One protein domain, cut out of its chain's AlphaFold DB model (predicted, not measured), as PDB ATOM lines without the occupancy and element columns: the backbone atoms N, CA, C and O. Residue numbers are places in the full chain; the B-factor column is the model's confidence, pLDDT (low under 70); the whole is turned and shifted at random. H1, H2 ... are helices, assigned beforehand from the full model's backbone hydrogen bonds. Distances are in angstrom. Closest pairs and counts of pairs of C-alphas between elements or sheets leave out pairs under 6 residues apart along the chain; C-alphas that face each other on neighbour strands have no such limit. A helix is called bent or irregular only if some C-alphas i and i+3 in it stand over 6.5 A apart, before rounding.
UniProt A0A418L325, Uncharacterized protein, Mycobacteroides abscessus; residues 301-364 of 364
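Overview. This is residues 301 to 364 of the 364 residues of an uncharacterized protein of Mycobacteroides abscessus (UniProt A0A418L325). The longest helix, H4, crosses over one side of a helical hairpin, H1 and H2, while H3 crosses H1 on that same side and its first residue meets the middle of H4. The result is a compact pile of crossed helices, with residues 341 to 347 looping from H3 to H4. The printed part has 64 residues with four named helices in the order H1, H2, H3, H4 and no named strand: all helix. The radius of gyration of the C-alphas is 10.6 A and the spans are 34 by 22 by 16 A.

Arrangement. H4, residues 348 to 362, touches H1, residues 301 to 308, with residues 350 to 354 alone, at a steep tilt of 47 degrees, opposite ways; the closest C-alphas are those of Val 306 and Ser 350, 5.7 A apart. H4 touches H2, residues 311 to 324, at a steep tilt of 51 degrees, the same way, with the C-alphas of Leu 319 and Ile 357 closest at 6.6 A. With residues 354 to 358 alone it touches H3, residues 330 to 340, at a steep tilt of 53 degrees, opposite ways; the C-alphas of Ala 330 and Val 354 are closest at 6.3 A. H1 and H2 form a helical hairpin, at a shallow tilt of 27 degrees, with the C-alphas of Lys 305 and Asp 314 closest at 5.7 A. H1 and H3 touch about perpendicular, at 83 degrees, closest at the C-alphas of Ala 303 and Val 337, 4.7 A. H2 and H3 are only just apart, closest at 8.4 A. Every O i to N i+4 pair is within hydrogen-bond range in H1, H3 and H4; in H2 8 of 10 are.

Along the chain. H4 is 21.3 A long and ends at C-alpha 362 (48.123, -35.612, 37.803). H2 is 19.1 A long and irregular, C-alphas 313 and 316 being 7.5 A apart. H3 measures 16.0 A, and H1 10.6 A from C-alpha 301 (28.860, -36.200, 46.780).

Size, cuts and confidence. The C-alphas of Asp 343 and Ala 364, 33.9 A apart, are the two farthest apart. The printed part has no cut and no long link. Mean pLDDT of the printed part is 88.3; residues 362 to 364 are under 70.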
ATOM      1  N   LEU A 301      27.926 -36.316  45.652       91.56
ATOM      2  CA  LEU A 301      28.860 -36.200  46.780       91.56
ATOM      3  C   LEU A 301      30.076 -35.338  46.421       91.56
ATOM      4  O   LEU A 301      30.470 -34.489  47.218       91.56
ATOM      5  N   LEU A 302      30.631 -35.500  45.215       94.06
ATOM      6  CA  LEU A 302      31.756 -34.693  44.743       94.06
ATOM      7  C   LEU A 302      31.374 -33.211  44.701       94.06
ATOM      8  O   LEU A 302      32.108 -32.377  45.226       94.06
ATOM      9  N   ALA A 303      30.201 -32.888  44.146       93.06
ATOM     10  CA  ALA A 303      29.702 -31.518  44.114       93.06
ATOM     11  C   ALA A 303      29.561 -30.921  45.525       93.06
ATOM     12  O   ALA A 303      30.012 -29.802  45.761       93.06
ATOM     13  N   MET A 304      29.001 -31.675  46.477       90.69
ATOM     14  CA  MET A 304      28.868 -31.225  47.869       90.69
ATOM     15  C   MET A 304      30.231 -30.946  48.522       90.69
ATOM     16  O   MET A 304      30.401 -29.922  49.183       90.69
ATOM     17  N   LYS A 305      31.218 -31.827  48.318       89.88
ATOM     18  CA  LYS A 305      32.580 -31.683  48.861       89.88
ATOM     19  C   LYS A 305      33.303 -30.464  48.280       89.88
ATOM     20  O   LYS A 305      33.907 -29.690  49.019       89.88
ATOM     21  N   VAL A 306      33.185 -30.255  46.970       92.56
ATOM     22  CA  VAL A 306      33.778 -29.110  46.257       92.56
ATOM     23  C   VAL A 306      33.162 -27.782  46.696       92.56
ATOM     24  O   VAL A 306      33.879 -26.796  46.880       92.56
ATOM     25  N   LEU A 307      31.843 -27.742  46.894       89.50
ATOM     26  CA  LEU A 307      31.166 -26.541  47.377       89.50
ATOM     27  C   LEU A 307      31.523 -26.222  48.832       89.50
ATOM     28  O   LEU A 307      31.711 -25.052  49.156       89.50
ATOM     29  N   ALA A 308      31.678 -27.238  49.687       86.31
ATOM     30  CA  ALA A 308      32.114 -27.044  51.070       86.31
ATOM     31  C   ALA A 308      33.563 -26.527  51.164       86.31
ATOM     32  O   ALA A 308      33.854 -25.678  52.009       86.31
ATOM     33  N   ALA A 309      34.453 -27.020  50.290       86.19
ATOM     34  CA  ALA A 309      35.849 -26.591  50.153       86.19
ATOM     35  C   ALA A 309      36.619 -26.547  51.490       86.19
ATOM     36  O   ALA A 309      37.260 -25.539  51.818       86.19
ATOM     37  N   ARG A 310      36.539 -27.639  52.268       85.12
ATOM     38  CA  ARG A 310      37.276 -27.844  53.531       85.12
ATOM     39  C   ARG A 310      38.442 -28.811  53.287       85.12
ATOM     40  O   ARG A 310      38.229 -30.027  53.331       85.12
ATOM     41  N   PRO A 311      39.656 -28.315  52.981       84.50
ATOM     42  CA  PRO A 311      40.756 -29.148  52.504       84.50
ATOM     43  C   PRO A 311      41.112 -30.302  53.435       84.50
ATOM     44  O   PRO A 311      41.352 -31.406  52.960       84.50
ATOM     45  N   VAL A 312      41.109 -30.087  54.753       81.94
ATOM     46  CA  VAL A 312      41.508 -31.140  55.702       81.94
ATOM     47  C   VAL A 312      40.463 -32.260  55.768       81.94
ATOM     48  O   VAL A 312      40.790 -33.419  56.001       81.94
ATOM     49  N   ARG A 313      39.188 -31.924  55.565       79.94
ATOM     50  CA  ARG A 313      38.063 -32.847  55.775       79.94
ATOM     51  C   ARG A 313      37.621 -33.550  54.502       79.94
ATOM     52  O   ARG A 313      37.161 -34.686  54.555       79.94
ATOM     53  N   ASP A 314      37.691 -32.839  53.384       87.81
ATOM     54  CA  ASP A 314      37.011 -33.213  52.150       87.81
ATOM     55  C   ASP A 314      37.984 -33.647  51.037       87.81
ATOM     56  O   ASP A 314      37.521 -34.225  50.057       87.81
ATOM     57  N   ALA A 315      39.304 -33.425  51.168       89.62
ATOM     58  CA  ALA A 315      40.283 -33.764  50.125       89.62
ATOM     59  C   ALA A 315      40.342 -35.267  49.809       89.62
ATOM     60  O   ALA A 315      40.167 -35.643  48.651       89.62
ATOM     61  N   ASP A 316      40.526 -36.126  50.817       87.69
ATOM     62  CA  ASP A 316      40.613 -37.582  50.614       87.69
ATOM     63  C   ASP A 316      39.338 -38.143  49.968       87.69
ATOM     64  O   ASP A 316      39.399 -38.911  49.006       87.69
ATOM     65  N   ASP A 317      38.171 -37.720  50.463       88.88
ATOM     66  CA  ASP A 317      36.880 -38.128  49.907       88.88
ATOM     67  C   ASP A 317      36.731 -37.644  48.456       88.88
ATOM     68  O   ASP A 317      36.274 -38.401  47.598       88.88
ATOM     69  N   ALA A 318      37.135 -36.405  48.155       92.12
ATOM     70  CA  ALA A 318      37.090 -35.864  46.800       92.12
ATOM     71  C   ALA A 318      38.011 -36.643  45.848       92.12
ATOM     72  O   ALA A 318      37.594 -36.961  44.737       92.12
ATOM     73  N   LEU A 319      39.216 -37.024  46.284       92.00
ATOM     74  CA  LEU A 319      40.140 -37.842  45.491       92.00
ATOM     75  C   LEU A 319      39.564 -39.232  45.188       92.00
ATOM     76  O   LEU A 319      39.615 -39.669  44.037       92.00
ATOM     77  N   ILE A 320      38.954 -39.898  46.177       91.50
ATOM     78  CA  ILE A 320      38.259 -41.184  45.982       91.50
ATOM     79  C   ILE A 320      37.147 -41.040  44.934       91.50
ATOM     80  O   ILE A 320      37.032 -41.862  44.024       91.50
ATOM     81  N   LEU A 321      36.339 -39.982  45.034       94.00
ATOM     82  CA  LEU A 321      35.222 -39.735  44.121       94.00
ATOM     83  C   LEU A 321      35.693 -39.411  42.699       94.00
ATOM     84  O   LEU A 321      35.113 -39.921  41.740       94.00
ATOM     85  N   LEU A 322      36.749 -38.611  42.544       94.44
ATOM     86  CA  LEU A 322      37.342 -38.299  41.242       94.44
ATOM     87  C   LEU A 322      37.885 -39.558  40.557       94.44
ATOM     88  O   LEU A 322      37.624 -39.767  39.373       94.44
ATOM     89  N   GLN A 323      38.576 -40.426  41.303       92.56
ATOM     90  CA  GLN A 323      39.048 -41.714  40.789       92.56
ATOM     91  C   GLN A 323      37.882 -42.625  40.392       92.56
ATOM     92  O   GLN A 323      37.890 -43.180  39.295       92.56
ATOM     93  N   TYR A 324      36.857 -42.735  41.243       92.88
ATOM     94  CA  TYR A 324      35.670 -43.553  40.981       92.88
ATOM     95  C   TYR A 324      34.899 -43.097  39.733       92.88
ATOM     96  O   TYR A 324      34.438 -43.921  38.945       92.88
ATOM     97  N   LEU A 325      34.775 -41.783  39.533       93.50
ATOM     98  CA  LEU A 325      34.089 -41.180  38.386       93.50
ATOM     99  C   LEU A 325      34.978 -41.072  37.135       93.50
ATOM    100  O   LEU A 325      34.491 -40.651  36.087       93.50
ATOM    101  N   ASN A 326      36.261 -41.437  37.237       94.31
ATOM    102  CA  ASN A 326      37.280 -41.259  36.202       94.31
ATOM    103  C   ASN A 326      37.390 -39.805  35.693       94.31
ATOM    104  O   ASN A 326      37.492 -39.549  34.492       94.31
ATOM    105  N   ILE A 327      37.363 -38.843  36.616       95.06
ATOM    106  CA  ILE A 327      37.461 -37.410  36.318       95.06
ATOM    107  C   ILE A 327      38.892 -36.940  36.538       95.06
ATOM    108  O   ILE A 327      39.500 -37.223  37.568       95.06
ATOM    109  N   ARG A 328      39.423 -36.202  35.559       92.94
ATOM    110  CA  ARG A 328      40.817 -35.729  35.546       92.94
ATOM    111  C   ARG A 328      40.969 -34.236  35.271       92.94
ATOM    112  O   ARG A 328      42.093 -33.755  35.232       92.94
ATOM    113  N   THR A 329      39.872 -33.511  35.061       94.44
ATOM    114  CA  THR A 329      39.904 -32.091  34.694       94.44
ATOM    115  C   THR A 329      38.991 -31.270  35.595       94.44
ATOM    116  O   THR A 329      37.961 -31.764  36.061       94.44
ATOM    117  N   ALA A 330      39.364 -30.012  35.837       94.19
ATOM    118  CA  ALA A 330      38.568 -29.092  36.643       94.19
ATOM    119  C   ALA A 330      37.218 -28.791  35.974       94.19
ATOM    120  O   ALA A 330      36.192 -28.727  36.645       94.19
ATOM    121  N   GLU A 331      37.187 -28.683  34.644       94.00
ATOM    122  CA  GLU A 331      35.976 -28.409  33.864       94.00
ATOM    123  C   GLU A 331      34.897 -29.468  34.116       94.00
ATOM    124  O   GLU A 331      33.749 -29.127  34.395       94.00
ATOM    125  N   ALA A 332      35.274 -30.750  34.116       95.06
ATOM    126  CA  ALA A 332      34.349 -31.849  34.383       95.06
ATOM    127  C   ALA A 332      33.808 -31.826  35.825       95.06
ATOM    128  O   ALA A 332      32.657 -32.194  36.066       95.06
ATOM    129  N   VAL A 333      34.606 -31.355  36.792       95.25
ATOM    130  CA  VAL A 333      34.134 -31.132  38.168       95.25
ATOM    131  C   VAL A 333      33.074 -30.030  38.197       95.25
ATOM    132  O   VAL A 333      32.019 -30.205  38.812       95.25
ATOM    133  N   TRP A 334      33.302 -28.920  37.494       94.50
ATOM    134  CA  TRP A 334      32.354 -27.804  37.451       94.50
ATOM    135  C   TRP A 334      31.059 -28.134  36.709       94.50
ATOM    136  O   TRP A 334      29.992 -27.703  37.146       94.50
ATOM    137  N   GLU A 335      31.109 -28.952  35.656       93.44
ATOM    138  CA  GLU A 335      29.904 -29.471  34.993       93.44
ATOM    139  C   GLU A 335      29.025 -30.286  35.952       93.44
ATOM    140  O   GLU A 335      27.795 -30.189  35.924       93.44
ATOM    141  N   ILE A 336      29.646 -31.074  36.833       92.88
ATOM    142  CA  ILE A 336      28.933 -31.833  37.863       92.88
ATOM    143  C   ILE A 336      28.316 -30.900  38.902       92.88
ATOM    144  O   ILE A 336      27.142 -31.067  39.238       92.88
ATOM    145  N   VAL A 337      29.064 -29.904  39.383       92.12
ATOM    146  CA  VAL A 337      28.537 -28.905  40.325       92.12
ATOM    147  C   VAL A 337      27.331 -28.188  39.717       92.12
ATOM    148  O   VAL A 337      26.273 -28.160  40.340       92.12
ATOM    149  N   GLY A 338      27.444 -27.703  38.477       89.69
ATOM    150  CA  GLY A 338      26.364 -26.998  37.783       89.69
ATOM    151  C   GLY A 338      25.119 -27.856  37.537       89.69
ATOM    152  O   GLY A 338      24.010 -27.328  37.499       89.69
ATOM    153  N   ARG A 339      25.268 -29.182  37.426       89.62
ATOM    154  CA  ARG A 339      24.139 -30.115  37.279       89.62
ATOM    155  C   ARG A 339      23.294 -30.231  38.546       89.62
ATOM    156  O   ARG A 339      22.077 -30.355  38.448       89.62
ATOM    157  N   TYR A 340      23.932 -30.248  39.715       88.25
ATOM    158  CA  TYR A 340      23.246 -30.436  40.999       88.25
ATOM    159  C   TYR A 340      22.874 -29.112  41.674       88.25
ATOM    160  O   TYR A 340      21.871 -29.045  42.384       88.25
ATOM    161  N   PHE A 341      23.658 -28.061  41.439       86.81
ATOM    162  CA  PHE A 341      23.581 -26.786  42.145       86.81
ATOM    163  C   PHE A 341      23.606 -25.616  41.152       86.81
ATOM    164  O   PHE A 341      24.607 -24.917  41.010       86.81
ATOM    165  N   THR A 342      22.486 -25.413  40.454       81.38
ATOM    166  CA  THR A 342      22.351 -24.449  39.347       81.38
ATOM    167  C   THR A 342      22.502 -22.985  39.758       81.38
ATOM    168  O   THR A 342      22.979 -22.183  38.963       81.38
ATOM    169  N   ASP A 343      22.126 -22.639  40.991       78.06
ATOM    170  CA  ASP A 343      22.065 -21.250  41.477       78.06
ATOM    171  C   ASP A 343      23.144 -20.928  42.526       78.06
ATOM    172  O   ASP A 343      23.081 -19.908  43.215       78.06
ATOM    173  N   THR A 344      24.137 -21.808  42.686       78.94
ATOM    174  CA  THR A 344      25.153 -21.658  43.732       78.94
ATOM    175  C   THR A 344      26.343 -20.845  43.237       78.94
ATOM    176  O   THR A 344      27.014 -21.198  42.268       78.94
ATOM    177  N   MET A 345      26.658 -19.767  43.957       80.88
ATOM    178  CA  MET A 345      27.871 -18.983  43.725       80.88
ATOM    179  C   MET A 345      29.114 -19.803  44.083       80.88
ATOM    180  O   MET A 345      29.324 -20.164  45.241       80.88
ATOM    181  N   ILE A 346      29.965 -20.065  43.091       87.81
ATOM    182  CA  ILE A 346      31.241 -20.760  43.295       87.81
ATOM    183  C   ILE A 346      32.252 -19.786  43.908       87.81
ATOM    184  O   ILE A 346      32.613 -18.772  43.298       87.81
ATOM    185  N   SER A 347      32.718 -20.117  45.112       87.00
ATOM    186  CA  SER A 347      33.729 -19.344  45.832       87.00
ATOM    187  C   SER A 347      35.131 -19.537  45.236       87.00
ATOM    188  O   SER A 347      35.442 -20.593  44.682       87.00
ATOM    189  N   ASP A 348      36.019 -18.555  45.410       87.00
ATOM    190  CA  ASP A 348      37.432 -18.699  45.017       87.00
ATOM    191  C   ASP A 348      38.134 -19.819  45.794       87.00
ATOM    192  O   ASP A 348      39.038 -20.469  45.279       87.00
ATOM    193  N   ARG A 349      37.665 -20.106  47.012       86.31
ATOM    194  CA  ARG A 349      38.130 -21.233  47.821       86.31
ATOM    195  C   ARG A 349      37.825 -22.571  47.154       86.31
ATOM    196  O   ARG A 349      38.703 -23.421  47.077       86.31
ATOM    197  N   SER A 350      36.604 -22.734  46.645       90.50
ATOM    198  CA  SER A 350      36.206 -23.919  45.883       90.50
ATOM    199  C   SER A 350      37.040 -24.056  44.610       90.50
ATOM    200  O   SER A 350      37.436 -25.169  44.280       90.50
ATOM    201  N   ARG A 351      37.357 -22.944  43.926       92.19
ATOM    202  CA  ARG A 351      38.239 -22.951  42.741       92.19
ATOM    203  C   ARG A 351      39.629 -23.486  43.064       92.19
ATOM    204  O   ARG A 351      40.039 -24.487  42.488       92.19
ATOM    205  N   LEU A 352      40.284 -22.885  44.052       91.00
ATOM    206  CA  LEU A 352      41.613 -23.303  44.501       91.00
ATOM    207  C   LEU A 352      41.636 -24.758  44.990       91.00
ATOM    208  O   LEU A 352      42.579 -25.490  44.706       91.00
ATOM    209  N   PHE A 353      40.589 -25.188  45.700       92.25
ATOM    210  CA  PHE A 353      40.466 -26.567  46.163       92.25
ATOM    211  C   PHE A 353      40.387 -27.564  44.999       92.25
ATOM    212  O   PHE A 353      41.057 -28.592  45.044       92.25
ATOM    213  N   VAL A 354      39.611 -27.259  43.949       93.88
ATOM    214  CA  VAL A 354      39.520 -28.106  42.747       93.88
ATOM    215  C   VAL A 354      40.850 -28.164  42.005       93.88
ATOM    216  O   VAL A 354      41.280 -29.254  41.630       93.88
ATOM    217  N   ASP A 355      41.523 -27.028  41.830       93.00
ATOM    218  CA  ASP A 355      42.827 -26.991  41.164       93.00
ATOM    219  C   ASP A 355      43.845 -27.873  41.906       93.00
ATOM    220  O   ASP A 355      44.550 -28.675  41.292       93.00
ATOM    221  N   ASP A 356      43.873 -27.798  43.238       92.00
ATOM    222  CA  ASP A 356      44.772 -28.592  44.075       92.00
ATOM    223  C   ASP A 356      44.511 -30.105  43.973       92.00
ATOM    224  O   ASP A 356      45.453 -30.874  43.766       92.00
ATOM    225  N   ILE A 357      43.254 -30.555  44.089       91.94
ATOM    226  CA  ILE A 357      42.930 -31.994  44.023       91.94
ATOM    227  C   ILE A 357      43.138 -32.573  42.615       91.94
ATOM    228  O   ILE A 357      43.550 -33.726  42.485       91.94
ATOM    229  N   ILE A 358      42.913 -31.784  41.556       93.00
ATOM    230  CA  ILE A 358      43.187 -32.199  40.172       93.00
ATOM    231  C   ILE A 358      44.694 -32.307  39.930       93.00
ATOM    232  O   ILE A 358      45.156 -33.312  39.388       93.00
ATOM    233  N   ASN A 359      45.477 -31.329  40.392       89.12
ATOM    234  CA  ASN A 359      46.936 -31.386  40.309       89.12
ATOM    235  C   ASN A 359      47.501 -32.585  41.085       89.12
ATOM    236  O   ASN A 359      48.411 -33.259  40.600       89.12
ATOM    237  N   HIS A 360      46.925 -32.903  42.248       86.06
ATOM    238  CA  HIS A 360      47.319 -34.069  43.038       86.06
ATOM    239  C   HIS A 360      47.093 -35.394  42.286       86.06
ATOM    240  O   HIS A 360      47.929 -36.289  42.358       86.06
ATOM    241  N   LEU A 361      46.014 -35.511  41.499       80.00
ATOM    242  CA  LEU A 361      45.753 -36.685  40.647       80.00
ATOM    243  C   LEU A 361      46.667 -36.788  39.422       80.00
ATOM    244  O   LEU A 361      46.805 -37.881  38.870       80.00
ATOM    245  N   GLY A 362      47.210 -35.665  38.948       66.81
ATOM    246  CA  GLY A 362      48.123 -35.612  37.803       66.81
ATOM    247  C   GLY A 362      49.589 -35.869  38.162       66.81
ATOM    248  O   GLY A 362      50.375 -36.200  37.279       66.81
ATOM    249  N   GLY A 363      49.955 -35.714  39.439       58.44
ATOM    250  CA  GLY A 363      51.313 -35.939  39.949       58.44
ATOM    251  C   GLY A 363      51.566 -37.319  40.571       58.44
ATOM    252  O   GLY A 363      52.677 -37.540  41.052       58.44
ATOM    253  N   ALA A 364      50.560 -38.201  40.599       47.47
ATOM    254  CA  ALA A 364      50.607 -39.539  41.200       47.47
ATOM    255  C   ALA A 364      50.885 -40.657  40.185       47.47
ATOM    256  O   ALA A 364      50.365 -40.570  39.047       47.47
TER     257      ALA A 364